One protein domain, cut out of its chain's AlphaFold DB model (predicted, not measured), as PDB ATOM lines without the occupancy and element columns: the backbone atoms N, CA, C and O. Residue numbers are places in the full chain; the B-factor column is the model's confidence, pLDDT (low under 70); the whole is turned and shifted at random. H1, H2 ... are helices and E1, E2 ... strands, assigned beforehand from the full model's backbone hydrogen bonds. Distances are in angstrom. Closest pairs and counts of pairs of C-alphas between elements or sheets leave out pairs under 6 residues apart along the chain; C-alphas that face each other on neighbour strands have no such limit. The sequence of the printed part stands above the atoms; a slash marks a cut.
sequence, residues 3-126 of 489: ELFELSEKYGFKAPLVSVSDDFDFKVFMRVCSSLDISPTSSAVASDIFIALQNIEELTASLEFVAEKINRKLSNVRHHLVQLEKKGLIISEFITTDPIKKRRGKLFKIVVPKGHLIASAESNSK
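Overview. This is residues 3 to 126 of the 489 residues of an uncharacterized protein of Alteromonas sp. TMED35 (UniProt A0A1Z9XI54). Look for a small, twisted sheet of four strands, E2 E1 E4 E3, with two crossed helices, H3 and H5, packed over one of its faces, and the short helix H4 on that same face, beside the strands and touching both H3 and H5. H2 runs alongside H3 the opposite way, while H1 and H6 lie toward opposite ends of the longest axis, H1 near the link of the E3 and E4 hairpin and H6 away from the sheet. The printed part has 124 residues, with six named helices and four named strands in the order H1 E1 H2 H3 E2 H4 H5 E3 E4 H6; the sheet is mixed and the class is mixed, helices and strands. The whole is compact, with a radius of gyration of the C-alphas of 14.5 A and spans of 41 by 30 by 27 A.

Arrangement. Begin with inner strands E1, residues 17 to 20, and E4, residues 105 to 110: they are parallel at 22 degrees, with N 19 and O 108 within hydrogen-bond range at 2.9 A. On the other side of E1 find edge strand E2, residues 60 to 62, antiparallel to E1 at 156 degrees, with N 18 and O 61 at 2.8 A. On the other side of E4 find edge strand E3, residues 90 to 96; E3 and E4 form a hairpin, antiparallel at 149 degrees, with N 107 and O 93 at 2.8 A. H3, residues 40 to 53, and H5, residues 74 to 86, are on one face of the sheet, two layers, one of helices and one of strands. H3 has a height over the sheet of 10.6 A and runs across the strands, at 83 degrees to E1 on the local plane. H5 has a height over the sheet of 10.1 A and runs slantwise to the strands, at 44 degrees to E3 on the local plane. H3 touches H5 with residues 42 to 46 alone, the closest C-alphas being those of Ser 42 and His 80, 5.6 A apart; they stand about perpendicular, but only just, at 72 degrees. H4, residues 63 to 69, on the same face, touches H3 about perpendicular at 89 degrees, with the C-alphas of Ala 52 and Val 66 closest at 6.5 A. H4 also touches H5 at a steep tilt of 63 degrees, opposite ways, with the C-alphas of Ala 67 and Leu 74 closest at 5.2 A. E2, H4 H5 and E3 make a split strand-helix-strand unit, two strands running the same way with E1 and E4 between them, and its crossover is right-handed. H2, residues 26 to 35, is close to H3 but not clearly touching, the C-alphas of Cys 33 and Ser 43 being closest at 6.6 A, at a shallow tilt of 14 degrees, opposite ways. H1, residues 5 to 11, is on the sheet and touches no helix; the C-alphas of Phe 5 and Thr 96 are its closest to E3, at 7.3 A. H6, residues 115 to 124, is not on the sheet and touches no helix. Every O i to N i+4 pair is within hydrogen-bond range in H1, H2, H3, H4 and H5, and 4 of 6 are in H6.

Along the chain. Find C-alpha 90 at (-32.342, 43.971, 30.885); from there E3 runs 18.4 A to C-alpha 96, and after the link E4 runs back 16.4 A from Gly 105 to Ile 110. E1, from Leu 17 to Val 20, measures 10.6 A, and E2, from Thr 60 to Ser 62, 7.3 A. H3 begins at C-alpha 40, at (-19.749, 48.879, 40.351), and runs 20.0 A to Leu 53; H5 runs 18.7 A from Leu 74 to Lys 86. H4 spans 9.8 A, H2 14.2 A and H1 10.1 A. H6 runs 14.5 A from Gly 115 to C-alpha 124, at (-25.448, 38.660, 17.749).

Size, cuts and confidence. The two C-alphas farthest apart are those of Ser 35 and Ile 100, at 43.8 A. The printed part has no cut. No link is long; H3 to E2 and E3 to E4 are short, and the others are tight. The mean pLDDT of the printed part is 81.1, but residue 99 and residues 114 to 126 are under 70, and H6 has a mean of 45.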
ATOM      1  N   GLU A   3     -50.348  46.741  26.834       84.88
ATOM      2  CA  GLU A   3     -51.102  47.843  27.434       84.88
ATOM      3  C   GLU A   3     -51.045  47.694  28.961       84.88
ATOM      4  O   GLU A   3     -51.365  46.634  29.489       84.88
ATOM      5  N   LEU A   4     -50.571  48.728  29.662       83.19
ATOM      6  CA  LEU A   4     -50.388  48.745  31.120       83.19
ATOM      7  C   LEU A   4     -51.103  49.961  31.723       83.19
ATOM      8  O   LEU A   4     -50.495  50.798  32.394       83.19
ATOM      9  N   PHE A   5     -52.392  50.102  31.413       84.62
ATOM     10  CA  PHE A   5     -53.207  51.240  31.850       84.62
ATOM     11  C   PHE A   5     -53.443  51.236  33.362       84.62
ATOM     12  O   PHE A   5     -53.381  52.290  33.989       84.62
ATOM     13  N   GLU A   6     -53.575  50.048  33.953       83.44
ATOM     14  CA  GLU A   6     -53.796  49.843  35.389       83.44
ATOM     15  C   GLU A   6     -52.706  50.506  36.252       83.44
ATOM     16  O   GLU A   6     -53.006  51.097  37.285       83.44
ATOM     17  N   LEU A   7     -51.445  50.517  35.795       83.50
ATOM     18  CA  LEU A   7     -50.339  51.172  36.509       83.50
ATOM     19  C   LEU A   7     -50.430  52.707  36.461       83.50
ATOM     20  O   LEU A   7     -50.037  53.392  37.410       83.50
ATOM     21  N   SER A   8     -50.957  53.263  35.366       83.81
ATOM     22  CA  SER A   8     -51.226  54.700  35.269       83.81
ATOM     23  C   SER A   8     -52.437  55.099  36.109       83.81
ATOM     24  O   SER A   8     -52.445  56.197  36.657       83.81
ATOM     25  N   GLU A   9     -53.451  54.243  36.207       83.00
ATOM     26  CA  GLU A   9     -54.673  54.510  36.972       83.00
ATOM     27  C   GLU A   9     -54.453  54.359  38.485       83.00
ATOM     28  O   GLU A   9     -54.908  55.206  39.251       83.00
ATOM     29  N   LYS A  10     -53.701  53.336  38.919       85.12
ATOM     30  CA  LYS A  10     -53.440  53.038  40.339       85.12
ATOM     31  C   LYS A  10     -52.339  53.911  40.952       85.12
ATOM     32  O   LYS A  10     -52.487  54.364  42.084       85.12
ATOM     33  N   TYR A  11     -51.256  54.182  40.215       83.88
ATOM     34  CA  TYR A  11     -50.067  54.879  40.745       83.88
ATOM     35  C   TYR A  11     -49.700  56.172  40.007       83.88
ATOM     36  O   TYR A  11     -48.759  56.862  40.399       83.88
ATOM     37  N   GLY A  12     -50.394  56.518  38.918       85.50
ATOM     38  CA  GLY A  12     -50.019  57.662  38.080       85.50
ATOM     39  C   GLY A  12     -48.736  57.441  37.269       85.50
ATOM     40  O   GLY A  12     -48.155  58.404  36.760       85.50
ATOM     41  N   PHE A  13     -48.262  56.197  37.146       90.75
ATOM     42  CA  PHE A  13     -47.005  55.899  36.471       90.75
ATOM     43  C   PHE A  13     -47.103  56.085  34.959       90.75
ATOM     44  O   PHE A  13     -47.936  55.502  34.268       90.75
ATOM     45  N   LYS A  14     -46.174  56.884  34.429       87.56
ATOM     46  CA  LYS A  14     -46.010  57.121  32.997       87.56
ATOM     47  C   LYS A  14     -44.773  56.398  32.497       87.56
ATOM     48  O   LYS A  14     -43.747  56.372  33.174       87.56
ATOM     49  N   ALA A  15     -44.853  55.853  31.287       83.69
ATOM     50  CA  ALA A  15     -43.674  55.317  30.625       83.69
ATOM     51  C   ALA A  15     -42.596  56.412  30.426       83.69
ATOM     52  O   ALA A  15     -42.941  57.564  30.145       83.69
ATOM     53  N   PRO A  16     -41.294  56.074  30.485       89.62
ATOM     54  CA  PRO A  16     -40.726  54.727  30.599       89.62
ATOM     55  C   PRO A  16     -40.858  54.101  31.995       89.62
ATOM     56  O   PRO A  16     -40.736  54.791  33.007       89.62
ATOM     57  N   LEU A  17     -41.073  52.784  32.021       91.19
ATOM     58  CA  LEU A  17     -41.224  51.979  33.236       91.19
ATOM     59  C   LEU A  17     -40.029  51.034  33.426       91.19
ATOM     60  O   LEU A  17     -39.350  50.689  32.457       91.19
ATOM     61  N   VAL A  18     -39.806  50.577  34.654       92.50
ATOM     62  CA  VAL A  18     -38.881  49.490  34.995       92.50
ATOM     63  C   VAL A  18     -39.608  48.454  35.841       92.50
ATOM     64  O   VAL A  18     -40.409  48.828  36.697       92.50
ATOM     65  N   SER A  19     -39.353  47.172  35.589       92.81
ATOM     66  CA  SER A  19     -39.949  46.075  36.347       92.81
ATOM     67  C   SER A  19     -38.962  44.953  36.632       92.81
ATOM     68  O   SER A  19     -37.930  44.811  35.967       92.81
ATOM     69  N   VAL A  20     -39.310  44.134  37.617       91.12
ATOM     70  CA  VAL A  20     -38.612  42.900  37.984       91.12
ATOM     71  C   VAL A  20     -39.648  41.775  38.061       91.12
ATOM     72  O   VAL A  20     -40.814  42.038  38.330       91.12
ATOM     73  N   SER A  21     -39.241  40.540  37.766       85.88
ATOM     74  CA  SER A  21     -40.107  39.361  37.914       85.88
ATOM     75  C   SER A  21     -40.239  38.946  39.384       85.88
ATOM     76  O   SER A  21     -39.278  39.085  40.139       85.88
ATOM     77  N   ASP A  22     -41.375  38.374  39.778       80.38
ATOM     78  CA  ASP A  22     -41.611  37.916  41.160       80.38
ATOM     79  C   ASP A  22     -40.622  36.819  41.607       80.38
ATOM     80  O   ASP A  22     -40.289  36.703  42.784       80.38
ATOM     81  N   ASP A  23     -40.111  36.029  40.660       80.62
ATOM     82  CA  ASP A  23     -39.153  34.935  40.864       80.62
ATOM     83  C   ASP A  23     -37.681  35.355  40.669       80.62
ATOM     84  O   ASP A  23     -36.788  34.514  40.533       80.62
ATOM     85  N   PHE A  24     -37.401  36.659  40.636       86.56
ATOM     86  CA  PHE A  24     -36.073  37.170  40.323       86.56
ATOM     87  C   PHE A  24     -35.045  36.923  41.440       86.56
ATOM     88  O   PHE A  24     -35.104  37.508  42.524       86.56
ATOM     89  N   ASP A  25     -34.017  36.121  41.144       84.50
ATOM     90  CA  ASP A  25     -32.892  35.897  42.057       84.50
ATOM     91  C   ASP A  25     -31.849  37.025  41.959       84.50
ATOM     92  O   ASP A  25     -30.912  37.002  41.150       84.50
ATOM     93  N   PHE A  26     -31.986  38.005  42.853       85.50
ATOM     94  CA  PHE A  26     -31.068  39.138  42.956       85.50
ATOM     95  C   PHE A  26     -29.617  38.722  43.273       85.50
ATOM     96  O   PHE A  26     -28.667  39.350  42.796       85.50
ATOM     97  N   LYS A  27     -29.399  37.643  44.042       83.12
ATOM     98  CA  LYS A  27     -28.038  37.187  44.378       83.12
ATOM     99  C   LYS A  27     -27.341  36.619  43.151       83.12
ATOM    100  O   LYS A  27     -26.152  36.876  42.957       83.12
ATOM    101  N   VAL A  28     -28.060  35.856  42.331       84.12
ATOM    102  CA  VAL A  28     -27.535  35.350  41.057       84.12
ATOM    103  C   VAL A  28     -27.282  36.510  40.099       84.12
ATOM    104  O   VAL A  28     -26.198  36.581  39.525       84.12
ATOM    105  N   PHE A  29     -28.206  37.468  40.002       86.69
ATOM    106  CA  PHE A  29     -28.026  38.664  39.179       86.69
ATOM    107  C   PHE A  29     -26.738  39.433  39.513       86.69
ATOM    108  O   PHE A  29     -25.970  39.771  38.612       86.69
ATOM    109  N   MET A  30     -26.447  39.655  40.800       83.75
ATOM    110  CA  MET A  30     -25.230  40.361  41.219       83.75
ATOM    111  C   MET A  30     -23.950  39.572  40.912       83.75
ATOM    112  O   MET A  30     -22.961  40.169  40.493       83.75
ATOM    113  N   ARG A  31     -23.962  38.235  41.028       80.38
ATOM    114  CA  ARG A  31     -22.819  37.398  40.602       80.38
ATOM    115  C   ARG A  31     -22.587  37.469  39.096       80.38
ATOM    116  O   ARG A  31     -21.438  37.514  38.657       80.38
ATOM    117  N   VAL A  32     -23.662  37.493  38.307       82.38
ATOM    118  CA  VAL A  32     -23.572  37.653  36.849       82.38
ATOM    119  C   VAL A  32     -23.043  39.044  36.499       82.38
ATOM    120  O   VAL A  32     -22.167  39.145  35.648       82.38
ATOM    121  N   CYS A  33     -23.472  40.097  37.201       82.38
ATOM    122  CA  CYS A  33     -22.897  41.435  37.040       82.38
ATOM    123  C   CYS A  33     -21.378  41.441  37.260       82.38
ATOM    124  O   CYS A  33     -20.654  42.005  36.446       82.38
ATOM    125  N   SER A  34     -20.893  40.776  38.315       79.06
ATOM    126  CA  SER A  34     -19.453  40.641  38.568       79.06
ATOM    127  C   SER A  34     -18.733  39.823  37.492       79.06
ATOM    128  O   SER A  34     -17.605  40.140  37.144       79.06
ATOM    129  N   SER A  35     -19.381  38.790  36.949       77.94
ATOM    130  CA  SER A  35     -18.792  37.920  35.919       77.94
ATOM    131  C   SER A  35     -18.737  38.582  34.535       77.94
ATOM    132  O   SER A  35     -17.881  38.241  33.729       77.94
ATOM    133  N   LEU A  36     -19.644  39.524  34.257       76.62
ATOM    134  CA  LEU A  36     -19.730  40.276  32.997       76.62
ATOM    135  C   LEU A  36     -18.986  41.624  33.033       76.62
ATOM    136  O   LEU A  36     -19.196  42.452  32.143       76.62
ATOM    137  N   ASP A  37     -18.157  41.846  34.059       78.12
ATOM    138  CA  ASP A  37     -17.383  43.076  34.284       78.12
ATOM    139  C   ASP A  37     -18.249  44.353  34.223       78.12
ATOM    140  O   ASP A  37     -17.913  45.371  33.613       78.12
ATOM    141  N   ILE A  38     -19.447  44.285  34.816       81.19
ATOM    142  CA  ILE A  38     -20.342  45.439  34.929       81.19
ATOM    143  C   ILE A  38     -19.764  46.416  35.952       81.19
ATOM    144  O   ILE A  38     -19.368  46.023  37.049       81.19
ATOM    145  N   SER A  39     -19.766  47.712  35.618       83.56
ATOM    146  CA  SER A  39     -19.222  48.731  36.515       83.56
ATOM    147  C   SER A  39     -19.911  48.690  37.892       83.56
ATOM    148  O   SER A  39     -21.144  48.595  37.952       83.56
ATOM    149  N   PRO A  40     -19.168  48.869  39.004       80.12
ATOM    150  CA  PRO A  40     -19.749  48.879  40.351       80.12
ATOM    151  C   PRO A  40     -20.894  49.888  40.499       80.12
ATOM    152  O   PRO A  40     -21.873  49.649  41.200       80.12
ATOM    153  N   THR A  41     -20.803  51.005  39.774       83.56
ATOM    154  CA  THR A  41     -21.835  52.041  39.707       83.56
ATOM    155  C   THR A  41     -23.128  51.566  39.044       83.56
ATOM    156  O   THR A  41     -24.202  51.891  39.544       83.56
ATOM    157  N   SER A  42     -23.049  50.790  37.961       85.44
ATOM    158  CA  SER A  42     -24.223  50.269  37.248       85.44
ATOM    159  C   SER A  42     -24.893  49.143  38.032       85.44
ATOM    160  O   SER A  42     -26.119  49.101  38.116       85.44
ATOM    161  N   SER A  43     -24.101  48.276  38.670       84.62
ATOM    162  CA  SER A  43     -24.615  47.241  39.574       84.62
ATOM    163  C   SER A  43     -25.279  47.840  40.814       84.62
ATOM    164  O   SER A  43     -26.345  47.380  41.212       84.62
ATOM    165  N   ALA A  44     -24.709  48.910  41.381       84.81
ATOM    166  CA  ALA A  44     -25.337  49.649  42.474       84.81
ATOM    167  C   ALA A  44     -26.676  50.266  42.045       84.81
ATOM    168  O   ALA A  44     -27.660  50.119  42.755       84.81
ATOM    169  N   VAL A  45     -26.757  50.870  40.852       86.88
ATOM    170  CA  VAL A  45     -28.034  51.388  40.327       86.88
ATOM    171  C   VAL A  45     -29.065  50.272  40.167       86.88
ATOM    172  O   VAL A  45     -30.199  50.449  40.592       86.88
ATOM    173  N   ALA A  46     -28.701  49.117  39.608       87.56
ATOM    174  CA  ALA A  46     -29.628  47.988  39.494       87.56
ATOM    175  C   ALA A  46     -30.111  47.488  40.868       87.56
ATOM    176  O   ALA A  46     -31.293  47.189  41.028       87.56
ATOM    177  N   SER A  47     -29.217  47.456  41.862       88.06
ATOM    178  CA  SER A  47     -29.545  47.149  43.258       88.06
ATOM    179  C   SER A  47     -30.535  48.148  43.849       88.06
ATOM    180  O   SER A  47     -31.562  47.749  44.394       88.06
ATOM    181  N   ASP A  48     -30.254  49.442  43.708       88.62
ATOM    182  CA  ASP A  48     -31.091  50.522  44.230       88.62
ATOM    183  C   ASP A  48     -32.497  50.479  43.599       88.62
ATOM    184  O   ASP A  48     -33.504  50.653  44.287       88.62
ATOM    185  N   ILE A  49     -32.580  50.184  42.296       91.12
ATOM    186  CA  ILE A  49     -33.847  50.012  41.571       91.12
ATOM    187  C   ILE A  49     -34.602  48.783  42.074       91.12
ATOM    188  O   ILE A  49     -35.793  48.886  42.359       91.12
ATOM    189  N   PHE A  50     -33.932  47.634  42.207       91.56
ATOM    190  CA  PHE A  50     -34.553  46.412  42.716       91.56
ATOM    191  C   PHE A  50     -35.174  46.645  44.097       91.56
ATOM    192  O   PHE A  50     -36.338  46.308  44.303       91.56
ATOM    193  N   ILE A  51     -34.436  47.296  45.004       87.44
ATOM    194  CA  ILE A  51     -34.903  47.655  46.352       87.44
ATOM    195  C   ILE A  51     -36.092  48.622  46.289       87.44
ATOM    196  O   ILE A  51     -37.060  48.457  47.031       87.44
ATOM    197  N   ALA A  52     -36.050  49.625  45.406       87.69
ATOM    198  CA  ALA A  52     -37.152  50.572  45.248       87.69
ATOM    199  C   ALA A  52     -38.451  49.879  44.802       87.69
ATOM    200  O   ALA A  52     -39.520  50.215  45.314       87.69
ATOM    201  N   LEU A  53     -38.347  48.891  43.907       90.06
ATOM    202  CA  LEU A  53     -39.482  48.133  43.373       90.06
ATOM    203  C   LEU A  53     -40.114  47.174  44.386       90.06
ATOM    204  O   LEU A  53     -41.311  46.942  44.287       90.06
ATOM    205  N   GLN A  54     -39.376  46.697  45.399       87.06
ATOM    206  CA  GLN A  54     -39.935  45.818  46.446       87.06
ATOM    207  C   GLN A  54     -41.061  46.471  47.265       87.06
ATOM    208  O   GLN A  54     -41.797  45.785  47.965       87.06
ATOM    209  N   ASN A  55     -41.192  47.799  47.203       82.31
ATOM    210  CA  ASN A  55     -42.248  48.537  47.898       82.31
ATOM    211  C   ASN A  55     -43.522  48.711  47.048       82.31
ATOM    212  O   ASN A  55     -44.413  49.460  47.449       82.31
ATOM    213  N   ILE A  56     -43.590  48.091  45.868       87.25
ATOM    214  CA  ILE A  56     -44.713  48.179  44.930       87.25
ATOM    215  C   ILE A  56     -45.232  46.770  44.668       87.25
ATOM    216  O   ILE A  56     -44.453  45.871  44.372       87.25
ATOM    217  N   GLU A  57     -46.547  46.598  44.758       82.31
ATOM    218  CA  GLU A  57     -47.215  45.298  44.650       82.31
ATOM    219  C   GLU A  57     -46.932  44.604  43.306       82.31
ATOM    220  O   GLU A  57     -46.639  43.418  43.277       82.31
ATOM    221  N   GLU A  58     -46.926  45.351  42.203       85.12
ATOM    222  CA  GLU A  58     -46.707  44.849  40.841       85.12
ATOM    223  C   GLU A  58     -45.227  44.824  40.421       85.12
ATOM    224  O   GLU A  58     -44.923  44.652  39.234       85.12
ATOM    225  N   LEU A  59     -44.300  45.108  41.351       90.00
ATOM    226  CA  LEU A  59     -42.849  45.199  41.120       90.00
ATOM    227  C   LEU A  59     -42.459  46.038  39.886       90.00
ATOM    228  O   LEU A  59     -41.417  45.819  39.260       90.00
ATOM    229  N   THR A  60     -43.299  47.011  39.526       90.81
ATOM    230  CA  THR A  60     -43.182  47.821  38.311       90.81
ATOM    231  C   THR A  60     -43.421  49.289  38.635       90.81
ATOM    232  O   THR A  60     -44.443  49.641  39.217       90.81
ATOM    233  N   ALA A  61     -42.511  50.172  38.219       91.56
ATOM    234  CA  ALA A  61     -42.596  51.604  38.509       91.56
ATOM    235  C   ALA A  61     -42.164  52.486  37.340       91.56
ATOM    236  O   ALA A  61     -41.446  52.043  36.441       91.56
ATOM    237  N   SER A  62     -42.551  53.766  37.365       92.56
ATOM    238  CA  SER A  62     -42.003  54.755  36.431       92.56
ATOM    239  C   SER A  62     -40.546  55.082  36.754       92.56
ATOM    240  O   SER A  62     -40.133  55.110  37.915       92.56
ATOM    241  N   LEU A  63     -39.750  55.389  35.722       91.06
ATOM    242  CA  LEU A  63     -38.370  55.827  35.946       91.06
ATOM    243  C   LEU A  63     -38.298  57.135  36.746       91.06
ATOM    244  O   LEU A  63     -37.306  57.359  37.431       91.06
ATOM    245  N   GLU A  64     -39.322  57.989  36.660       89.44
ATOM    246  CA  GLU A  64     -39.421  59.228  37.443       89.44
ATOM    247  C   GLU A  64     -39.532  58.927  38.939       89.44
ATOM    248  O   GLU A  64     -38.726  59.434  39.716       89.44
ATOM    249  N   PHE A  65     -40.439  58.022  39.316       91.38
ATOM    250  CA  PHE A  65     -40.603  57.581  40.700       91.38
ATOM    251  C   PHE A  65     -39.324  56.939  41.249       91.38
ATOM    252  O   PHE A  65     -38.865  57.259  42.343       91.38
ATOM    253  N   VAL A  66     -38.710  56.053  40.463       90.50
ATOM    254  CA  VAL A  66     -37.482  55.357  40.859       90.50
ATOM    255  C   VAL A  66     -36.320  56.331  41.030       90.50
ATOM    256  O   VAL A  66     -35.603  56.249  42.023       90.50
ATOM    257  N   ALA A  67     -36.148  57.274  40.100       89.62
ATOM    258  CA  ALA A  67     -35.095  58.283  40.154       89.62
ATOM    259  C   ALA A  67     -35.203  59.169  41.406       89.62
ATOM    260  O   ALA A  67     -34.189  59.436  42.054       89.62
ATOM    261  N   GLU A  68     -36.423  59.565  41.778       90.56
ATOM    262  CA  GLU A  68     -36.689  60.302  43.014       90.56
ATOM    263  C   GLU A  68     -36.368  59.454  44.253       90.56
ATOM    264  O   GLU A  68     -35.644  59.905  45.142       90.56
ATOM    265  N   LYS A  69     -36.811  58.190  44.280       89.75
ATOM    266  CA  LYS A  69     -36.620  57.290  45.427       89.75
ATOM    267  C   LYS A  69     -35.150  56.974  45.716       89.75
ATOM    268  O   LYS A  69     -34.772  56.876  46.880       89.75
ATOM    269  N   ILE A  70     -34.329  56.827  44.675       89.12
ATOM    270  CA  ILE A  70     -32.893  56.524  44.803       89.12
ATOM    271  C   ILE A  70     -32.012  57.785  44.789       89.12
ATOM    272  O   ILE A  70     -30.787  57.680  44.758       89.12
ATOM    273  N   ASN A  71     -32.626  58.977  44.790       88.06
ATOM    274  CA  ASN A  71     -31.962  60.281  44.749       88.06
ATOM    275  C   ASN A  71     -30.933  60.416  43.605       88.06
ATOM    276  O   ASN A  71     -29.786  60.827  43.799       88.06
ATOM    277  N   ARG A  72     -31.334  60.054  42.380       87.06
ATOM    278  CA  ARG A  72     -30.507  60.195  41.170       87.06
ATOM    279  C   ARG A  72     -31.272  60.907  40.065       87.06
ATOM    280  O   ARG A  72     -32.491  60.869  39.985       87.06
ATOM    281  N   LYS A  73     -30.545  61.539  39.141       89.00
ATOM    282  CA  LYS A  73     -31.165  62.145  37.951       89.00
ATOM    283  C   LYS A  73     -31.777  61.059  37.060       89.00
ATOM    284  O   LYS A  73     -31.107  60.077  36.749       89.00
ATOM    285  N   LEU A  74     -32.982  61.300  36.540       83.50
ATOM    286  CA  LEU A  74     -33.678  60.411  35.596       83.50
ATOM    287  C   LEU A  74     -32.796  59.976  34.412       83.50
ATOM    288  O   LEU A  74     -32.809  58.815  34.003       83.50
ATOM    289  N   SER A  75     -32.005  60.904  33.864       83.25
ATOM    290  CA  SER A  75     -31.086  60.635  32.751       83.25
ATOM    291  C   SER A  75     -29.972  59.652  33.117       83.25
ATOM    292  O   SER A  75     -29.584  58.844  32.280       83.25
ATOM    293  N   ASN A  76     -29.493  59.688  34.362       84.19
ATOM    294  CA  ASN A  76     -28.467  58.783  34.878       84.19
ATOM    295  C   ASN A  76     -29.037  57.364  35.059       84.19
ATOM    296  O   ASN A  76     -28.455  56.405  34.559       84.19
ATOM    297  N   VAL A  77     -30.231  57.241  35.648       84.19
ATOM    298  CA  VAL A  77     -30.937  55.953  35.784       84.19
ATOM    299  C   VAL A  77     -31.178  55.320  34.413       84.19
ATOM    300  O   VAL A  77     -30.828  54.165  34.180       84.19
ATOM    301  N   ARG A  78     -31.692  56.105  33.457       87.94
ATOM    302  CA  ARG A  78     -31.918  55.643  32.082       87.94
ATOM    303  C   ARG A  78     -30.622  55.207  31.395       87.94
ATOM    304  O   ARG A  78     -30.633  54.209  30.684       87.94
ATOM    305  N   HIS A  79     -29.526  55.939  31.594       87.00
ATOM    306  CA  HIS A  79     -28.227  55.595  31.019       87.00
ATOM    307  C   HIS A  79     -27.754  54.209  31.478       87.00
ATOM    308  O   HIS A  79     -27.424  53.377  30.635       87.00
ATOM    309  N   HIS A  80     -27.799  53.930  32.783       87.38
ATOM    310  CA  HIS A  80     -27.380  52.633  33.319       87.38
ATOM    311  C   HIS A  80     -28.318  51.489  32.914       87.38
ATOM    312  O   HIS A  80     -27.839  50.404  32.599       87.38
ATOM    313  N   LEU A  81     -29.634  51.723  32.819       86.81
ATOM    314  CA  LEU A  81     -30.567  50.714  32.300       86.81
ATOM    315  C   LEU A  81     -30.259  50.344  30.841       86.81
ATOM    316  O   LEU A  81     -30.271  49.170  30.486       86.81
ATOM    317  N   VAL A  82     -29.910  51.321  30.000       86.81
ATOM    318  CA  VAL A  82     -29.492  51.057  28.611       86.81
ATOM    319  C   VAL A  82     -28.149  50.315  28.558       86.81
ATOM    320  O   VAL A  82     -27.958  49.456  27.702       86.81
ATOM    321  N   GLN A  83     -27.215  50.596  29.472       83.00
ATOM    322  CA  GLN A  83     -25.957  49.843  29.557       83.00
ATOM    323  C   GLN A  83     -26.175  48.379  29.962       83.00
ATOM    324  O   GLN A  83     -25.560  47.487  29.380       83.00
ATOM    325  N   LEU A  84     -27.066  48.124  30.921       84.31
ATOM    326  CA  LEU A  84     -27.422  46.770  31.354       84.31
ATOM    327  C   LEU A  84     -28.210  46.011  30.272       84.31
ATOM    328  O   LEU A  84     -28.014  44.809  30.100       84.31
ATOM    329  N   GLU A  85     -29.034  46.712  29.490       85.50
ATOM    330  CA  GLU A  85     -29.737  46.163  28.322       85.50
ATOM    331  C   GLU A  85     -28.756  45.625  27.270       85.50
ATOM    332  O   GLU A  85     -28.896  44.489  26.823       85.50
ATOM    333  N   LYS A  86     -27.686  46.372  26.958       83.12
ATOM    334  CA  LYS A  86     -26.622  45.925  26.032       83.12
ATOM    335  C   LYS A  86     -25.899  44.654  26.484       83.12
ATOM    336  O   LYS A  86     -25.280  43.975  25.673       83.12
ATOM    337  N   LYS A  87     -25.944  44.347  27.779       79.94
ATOM    338  CA  LYS A  87     -25.302  43.175  28.386       79.94
ATOM    339  C   LYS A  87     -26.287  42.027  28.628       79.94
ATOM    340  O   LYS A  87     -25.930  41.048  29.273       79.94
ATOM    341  N   GLY A  88     -27.523  42.145  28.132       83.19
ATOM    342  CA  GLY A  88     -28.564  41.123  28.274       83.19
ATOM    343  C   GLY A  88     -29.117  40.974  29.694       83.19
ATOM    344  O   GLY A  88     -29.849  40.028  29.965       83.19
ATOM    345  N   LEU A  89     -28.783  41.900  30.600       86.31
ATOM    346  CA  LEU A  89     -29.276  41.941  31.984       86.31
ATOM    347  C   LEU A  89     -30.632  42.651  32.090       86.31
ATOM    348  O   LEU A  89     -31.297  42.598  33.124       86.31
ATOM    349  N   ILE A  90     -31.039  43.331  31.017       88.88
ATOM    350  CA  ILE A  90     -32.342  43.971  30.885       88.88
ATOM    351  C   ILE A  90     -32.923  43.632  29.521       88.88
ATOM    352  O   ILE A  90     -32.250  43.766  28.503       88.88
ATOM    353  N   ILE A  91     -34.192  43.238  29.505       87.81
ATOM    354  CA  ILE A  91     -34.981  43.073  28.285       87.81
ATOM    355  C   ILE A  91     -35.931  44.250  28.195       87.81
ATOM    356  O   ILE A  91     -36.593  44.594  29.175       87.81
ATOM    357  N   SER A  92     -36.006  44.874  27.024       88.62
ATOM    358  CA  SER A  92     -36.943  45.962  26.820       88.62
ATOM    359  C   SER A  92     -38.094  45.612  25.902       88.62
ATOM    360  O   SER A  92     -37.949  44.925  24.894       88.62
ATOM    361  N   GLU A  93     -39.257  46.143  26.251       88.00
ATOM    362  CA  GLU A  93     -40.478  45.958  25.486       88.00
ATOM    363  C   GLU A  93     -41.174  47.299  25.276       88.00
ATOM    364  O   GLU A  93     -41.120  48.208  26.111       88.00
ATOM    365  N   PHE A  94     -41.840  47.435  24.131       87.38
ATOM    366  CA  PHE A  94     -42.663  48.604  23.864       87.38
ATOM    367  C   PHE A  94     -44.036  48.436  24.499       87.38
ATOM    368  O   PHE A  94     -44.798  47.526  24.150       87.38
ATOM    369  N   ILE A  95     -44.348  49.372  25.386       85.06
ATOM    370  CA  ILE A  95     -45.586  49.417  26.153       85.06
ATOM    371  C   ILE A  95     -46.336  50.715  25.885       85.06
ATOM    372  O   ILE A  95     -45.779  51.680  25.350       85.06
ATOM    373  N   THR A  96     -47.586  50.769  26.315       85.81
ATOM    374  CA  THR A  96     -48.300  52.030  26.476       85.81
ATOM    375  C   THR A  96     -49.003  52.068  27.828       85.81
ATOM    376  O   THR A  96     -49.590  51.079  28.257       85.81
ATOM    377  N   THR A  97     -48.890  53.202  28.518       80.19
ATOM    378  CA  THR A  97     -49.523  53.459  29.822       80.19
ATOM    379  C   THR A  97     -50.609  54.532  29.722       80.19
ATOM    380  O   THR A  97     -51.277  54.806  30.705       80.19
ATOM    381  N   ASP A  98     -50.773  55.171  28.555       76.56
ATOM    382  CA  ASP A  98     -51.756  56.239  28.326       76.56
ATOM    383  C   ASP A  98     -52.975  55.653  27.587       76.56
ATOM    384  O   ASP A  98     -52.861  55.381  26.384       76.56
ATOM    385  N   PRO A  99     -54.124  55.461  28.265       69.88
ATOM    386  CA  PRO A  99     -55.305  54.841  27.662       69.88
ATOM    387  C   PRO A  99     -55.936  55.701  26.557       69.88
ATOM    388  O   PRO A  99     -56.630  55.173  25.690       69.88
ATOM    389  N   ILE A 100     -55.666  57.014  26.540       72.81
ATOM    390  CA  ILE A 100     -56.297  57.970  25.622       72.81
ATOM    391  C   ILE A 100     -55.431  58.180  24.378       72.81
ATOM    392  O   ILE A 100     -55.910  58.070  23.252       72.81
ATOM    393  N   LYS A 101     -54.148  58.516  24.560       74.81
ATOM    394  CA  LYS A 101     -53.254  58.873  23.441       74.81
ATOM    395  C   LYS A 101     -52.425  57.697  22.927       74.81
ATOM    396  O   LYS A 101     -51.710  57.879  21.941       74.81
ATOM    397  N   LYS A 102     -52.466  56.540  23.605       74.00
ATOM    398  CA  LYS A 102     -51.718  55.307  23.286       74.00
ATOM    399  C   LYS A 102     -50.255  55.562  22.904       74.00
ATOM    400  O   LYS A 102     -49.707  54.984  21.965       74.00
ATOM    401  N   ARG A 103     -49.603  56.487  23.620       72.56
ATOM    402  CA  ARG A 103     -48.219  56.889  23.339       72.56
ATOM    403  C   ARG A 103     -47.280  55.714  23.597       72.56
ATOM    404  O   ARG A 103     -47.374  55.058  24.634       72.56
ATOM    405  N   ARG A 104     -46.368  55.475  22.652       79.31
ATOM    406  CA  ARG A 104     -45.374  54.399  22.724       79.31
ATOM    407  C   ARG A 104     -44.293  54.751  23.744       79.31
ATOM    408  O   ARG A 104     -43.567  55.726  23.572       79.31
ATOM    409  N   GLY A 105     -44.185  53.932  24.781       81.69
ATOM    410  CA  GLY A 105     -43.161  53.990  25.816       81.69
ATOM    411  C   GLY A 105     -42.332  52.707  25.874       81.69
ATOM    412  O   GLY A 105     -42.589  51.755  25.138       81.69
ATOM    413  N   LYS A 106     -41.315  52.690  26.741       88.75
ATOM    414  CA  LYS A 106     -40.391  51.559  26.916       88.75
ATOM    415  C   LYS A 106     -40.507  51.017  28.344       88.75
ATOM    416  O   LYS A 106     -40.491  51.811  29.284       88.75
ATOM    417  N   LEU A 107     -40.641  49.703  28.486       90.44
ATOM    418  CA  LEU A 107     -40.543  48.971  29.749       90.44
ATOM    419  C   LEU A 107     -39.182  48.290  29.797       90.44
ATOM    420  O   LEU A 107     -38.835  47.582  28.858       90.44
ATOM    421  N   PHE A 108     -38.427  48.509  30.867       91.69
ATOM    422  CA  PHE A 108     -37.156  47.844  31.129       91.69
ATOM    423  C   PHE A 108     -37.379  46.727  32.153       91.69
ATOM    424  O   PHE A 108     -37.611  47.015  33.321       91.69
ATOM    425  N   LYS A 109     -37.321  45.463  31.735       91.50
ATOM    426  CA  LYS A 109     -37.446  44.306  32.628       91.50
ATOM    427  C   LYS A 109     -36.059  43.831  33.038       91.50
ATOM    428  O   LYS A 109     -35.283  43.426  32.174       91.50
ATOM    429  N   ILE A 110     -35.734  43.880  34.326       90.12
ATOM    430  CA  ILE A 110     -34.474  43.330  34.840       90.12
ATOM    431  C   ILE A 110     -34.589  41.806  34.855       90.12
ATOM    432  O   ILE A 110     -35.543  41.256  35.404       90.12
ATOM    433  N   VAL A 111     -33.626  41.124  34.234       88.44
ATOM    434  CA  VAL A 111     -33.640  39.666  34.080       88.44
ATOM    435  C   VAL A 111     -32.278  39.058  34.389       88.44
ATOM    436  O   VAL A 111     -31.234  39.673  34.179       88.44
ATOM    437  N   VAL A 112     -32.284  37.817  34.875       83.88
ATOM    438  CA  VAL A 112     -31.071  36.997  34.932       83.88
ATOM    439  C   VAL A 112     -30.919  36.304  33.574       83.88
ATOM    440  O   VAL A 112     -31.783  35.501  33.206       83.88
ATOM    441  N   PRO A 113     -29.863  36.592  32.795       71.94
ATOM    442  CA  PRO A 113     -29.681  35.978  31.490       71.94
ATOM    443  C   PRO A 113     -29.448  34.474  31.651       71.94
ATOM    444  O   PRO A 113     -28.563  34.026  32.379       71.94
ATOM    445  N   LYS A 114     -30.246  33.667  30.951       67.12
ATOM    446  CA  LYS A 114     -30.059  32.211  30.890       67.12
ATOM    447  C   LYS A 114     -28.817  31.905  30.040       67.12
ATOM    448  O   LYS A 114     -28.714  32.443  28.944       67.12
ATOM    449  N   GLY A 115     -27.917  31.026  30.496       53.56
ATOM    450  CA  GLY A 115     -26.540  30.861  29.974       53.56
ATOM    451  C   GLY A 115     -26.353  30.776  28.449       53.56
ATOM    452  O   GLY A 115     -25.384  31.310  27.923       53.56
ATOM    453  N   HIS A 116     -27.310  30.215  27.708       51.44
ATOM    454  CA  HIS A 116     -27.314  30.209  26.237       51.44
ATOM    455  C   HIS A 116     -27.446  31.601  25.576       51.44
ATOM    456  O   HIS A 116     -26.973  31.785  24.460       51.44
ATOM    457  N   LEU A 117     -28.021  32.597  26.266       51.59
ATOM    458  CA  LEU A 117     -28.142  33.976  25.777       51.59
ATOM    459  C   LEU A 117     -26.833  34.763  25.924       51.59
ATOM    460  O   LEU A 117     -26.601  35.702  25.168       51.59
ATOM    461  N   ILE A 118     -25.969  34.357  26.861       52.69
ATOM    462  CA  ILE A 118     -24.660  34.976  27.107       52.69
ATOM    463  C   ILE A 118     -23.705  34.636  25.952       52.69
ATOM    464  O   ILE A 118     -23.056  35.528  25.417       52.69
ATOM    465  N   ALA A 119     -23.720  33.383  25.477       45.47
ATOM    466  CA  ALA A 119     -22.969  32.961  24.290       45.47
ATOM    467  C   ALA A 119     -23.505  33.591  22.989       45.47
ATOM    468  O   ALA A 119     -22.734  33.911  22.087       45.47
ATOM    469  N   SER A 120     -24.820  33.832  22.893       41.34
ATOM    470  CA  SER A 120     -25.400  34.512  21.728       41.34
ATOM    471  C   SER A 120     -25.287  36.041  21.760       41.34
ATOM    472  O   SER A 120     -25.456  36.676  20.725       41.34
ATOM    473  N   ALA A 121     -24.991  36.661  22.907       43.25
ATOM    474  CA  ALA A 121     -24.659  38.088  22.973       43.25
ATOM    475  C   ALA A 121     -23.263  38.370  22.380       43.25
ATOM    476  O   ALA A 121     -23.032  39.442  21.821       43.25
ATOM    477  N   GLU A 122     -22.361  37.384  22.409       41.62
ATOM    478  CA  GLU A 122     -21.088  37.427  21.674       41.62
ATOM    479  C   GLU A 122     -21.260  37.152  20.169       41.62
ATOM    480  O   GLU A 122     -20.455  37.628  19.368       41.62
ATOM    481  N   SER A 123     -22.317  36.442  19.751       38.66
ATOM    482  CA  SER A 123     -22.559  36.132  18.333       38.66
ATOM    483  C   SER A 123     -23.516  37.098  17.619       38.66
ATOM    484  O   SER A 123     -23.354  37.316  16.425       38.66
ATOM    485  N   ASN A 124     -24.470  37.719  18.323       34.28
ATOM    486  CA  ASN A 124     -25.448  38.660  17.749       34.28
ATOM    487  C   ASN A 124     -25.084  40.141  17.954       34.28
ATOM    488  O   ASN A 124     -25.785  41.014  17.453       34.28
ATOM    489  N   SER A 125     -23.969  40.443  18.626       36.69
ATOM    490  CA  SER A 125     -23.358  41.785  18.607       36.69
ATOM    491  C   SER A 125     -22.594  42.077  17.310       36.69
ATOM    492  O   SER A 125     -22.078  43.179  17.142       36.69
ATOM    493  N   LYS A 126     -22.537  41.120  16.371       38.84
ATOM    494  CA  LYS A 126     -21.778  41.259  15.123       38.84
ATOM    495  C   LYS A 126     -22.536  41.854  13.937       38.84
ATOM    496  O   LYS A 126     -21.863  42.161  12.965       38.84
TER     497      LYS A 126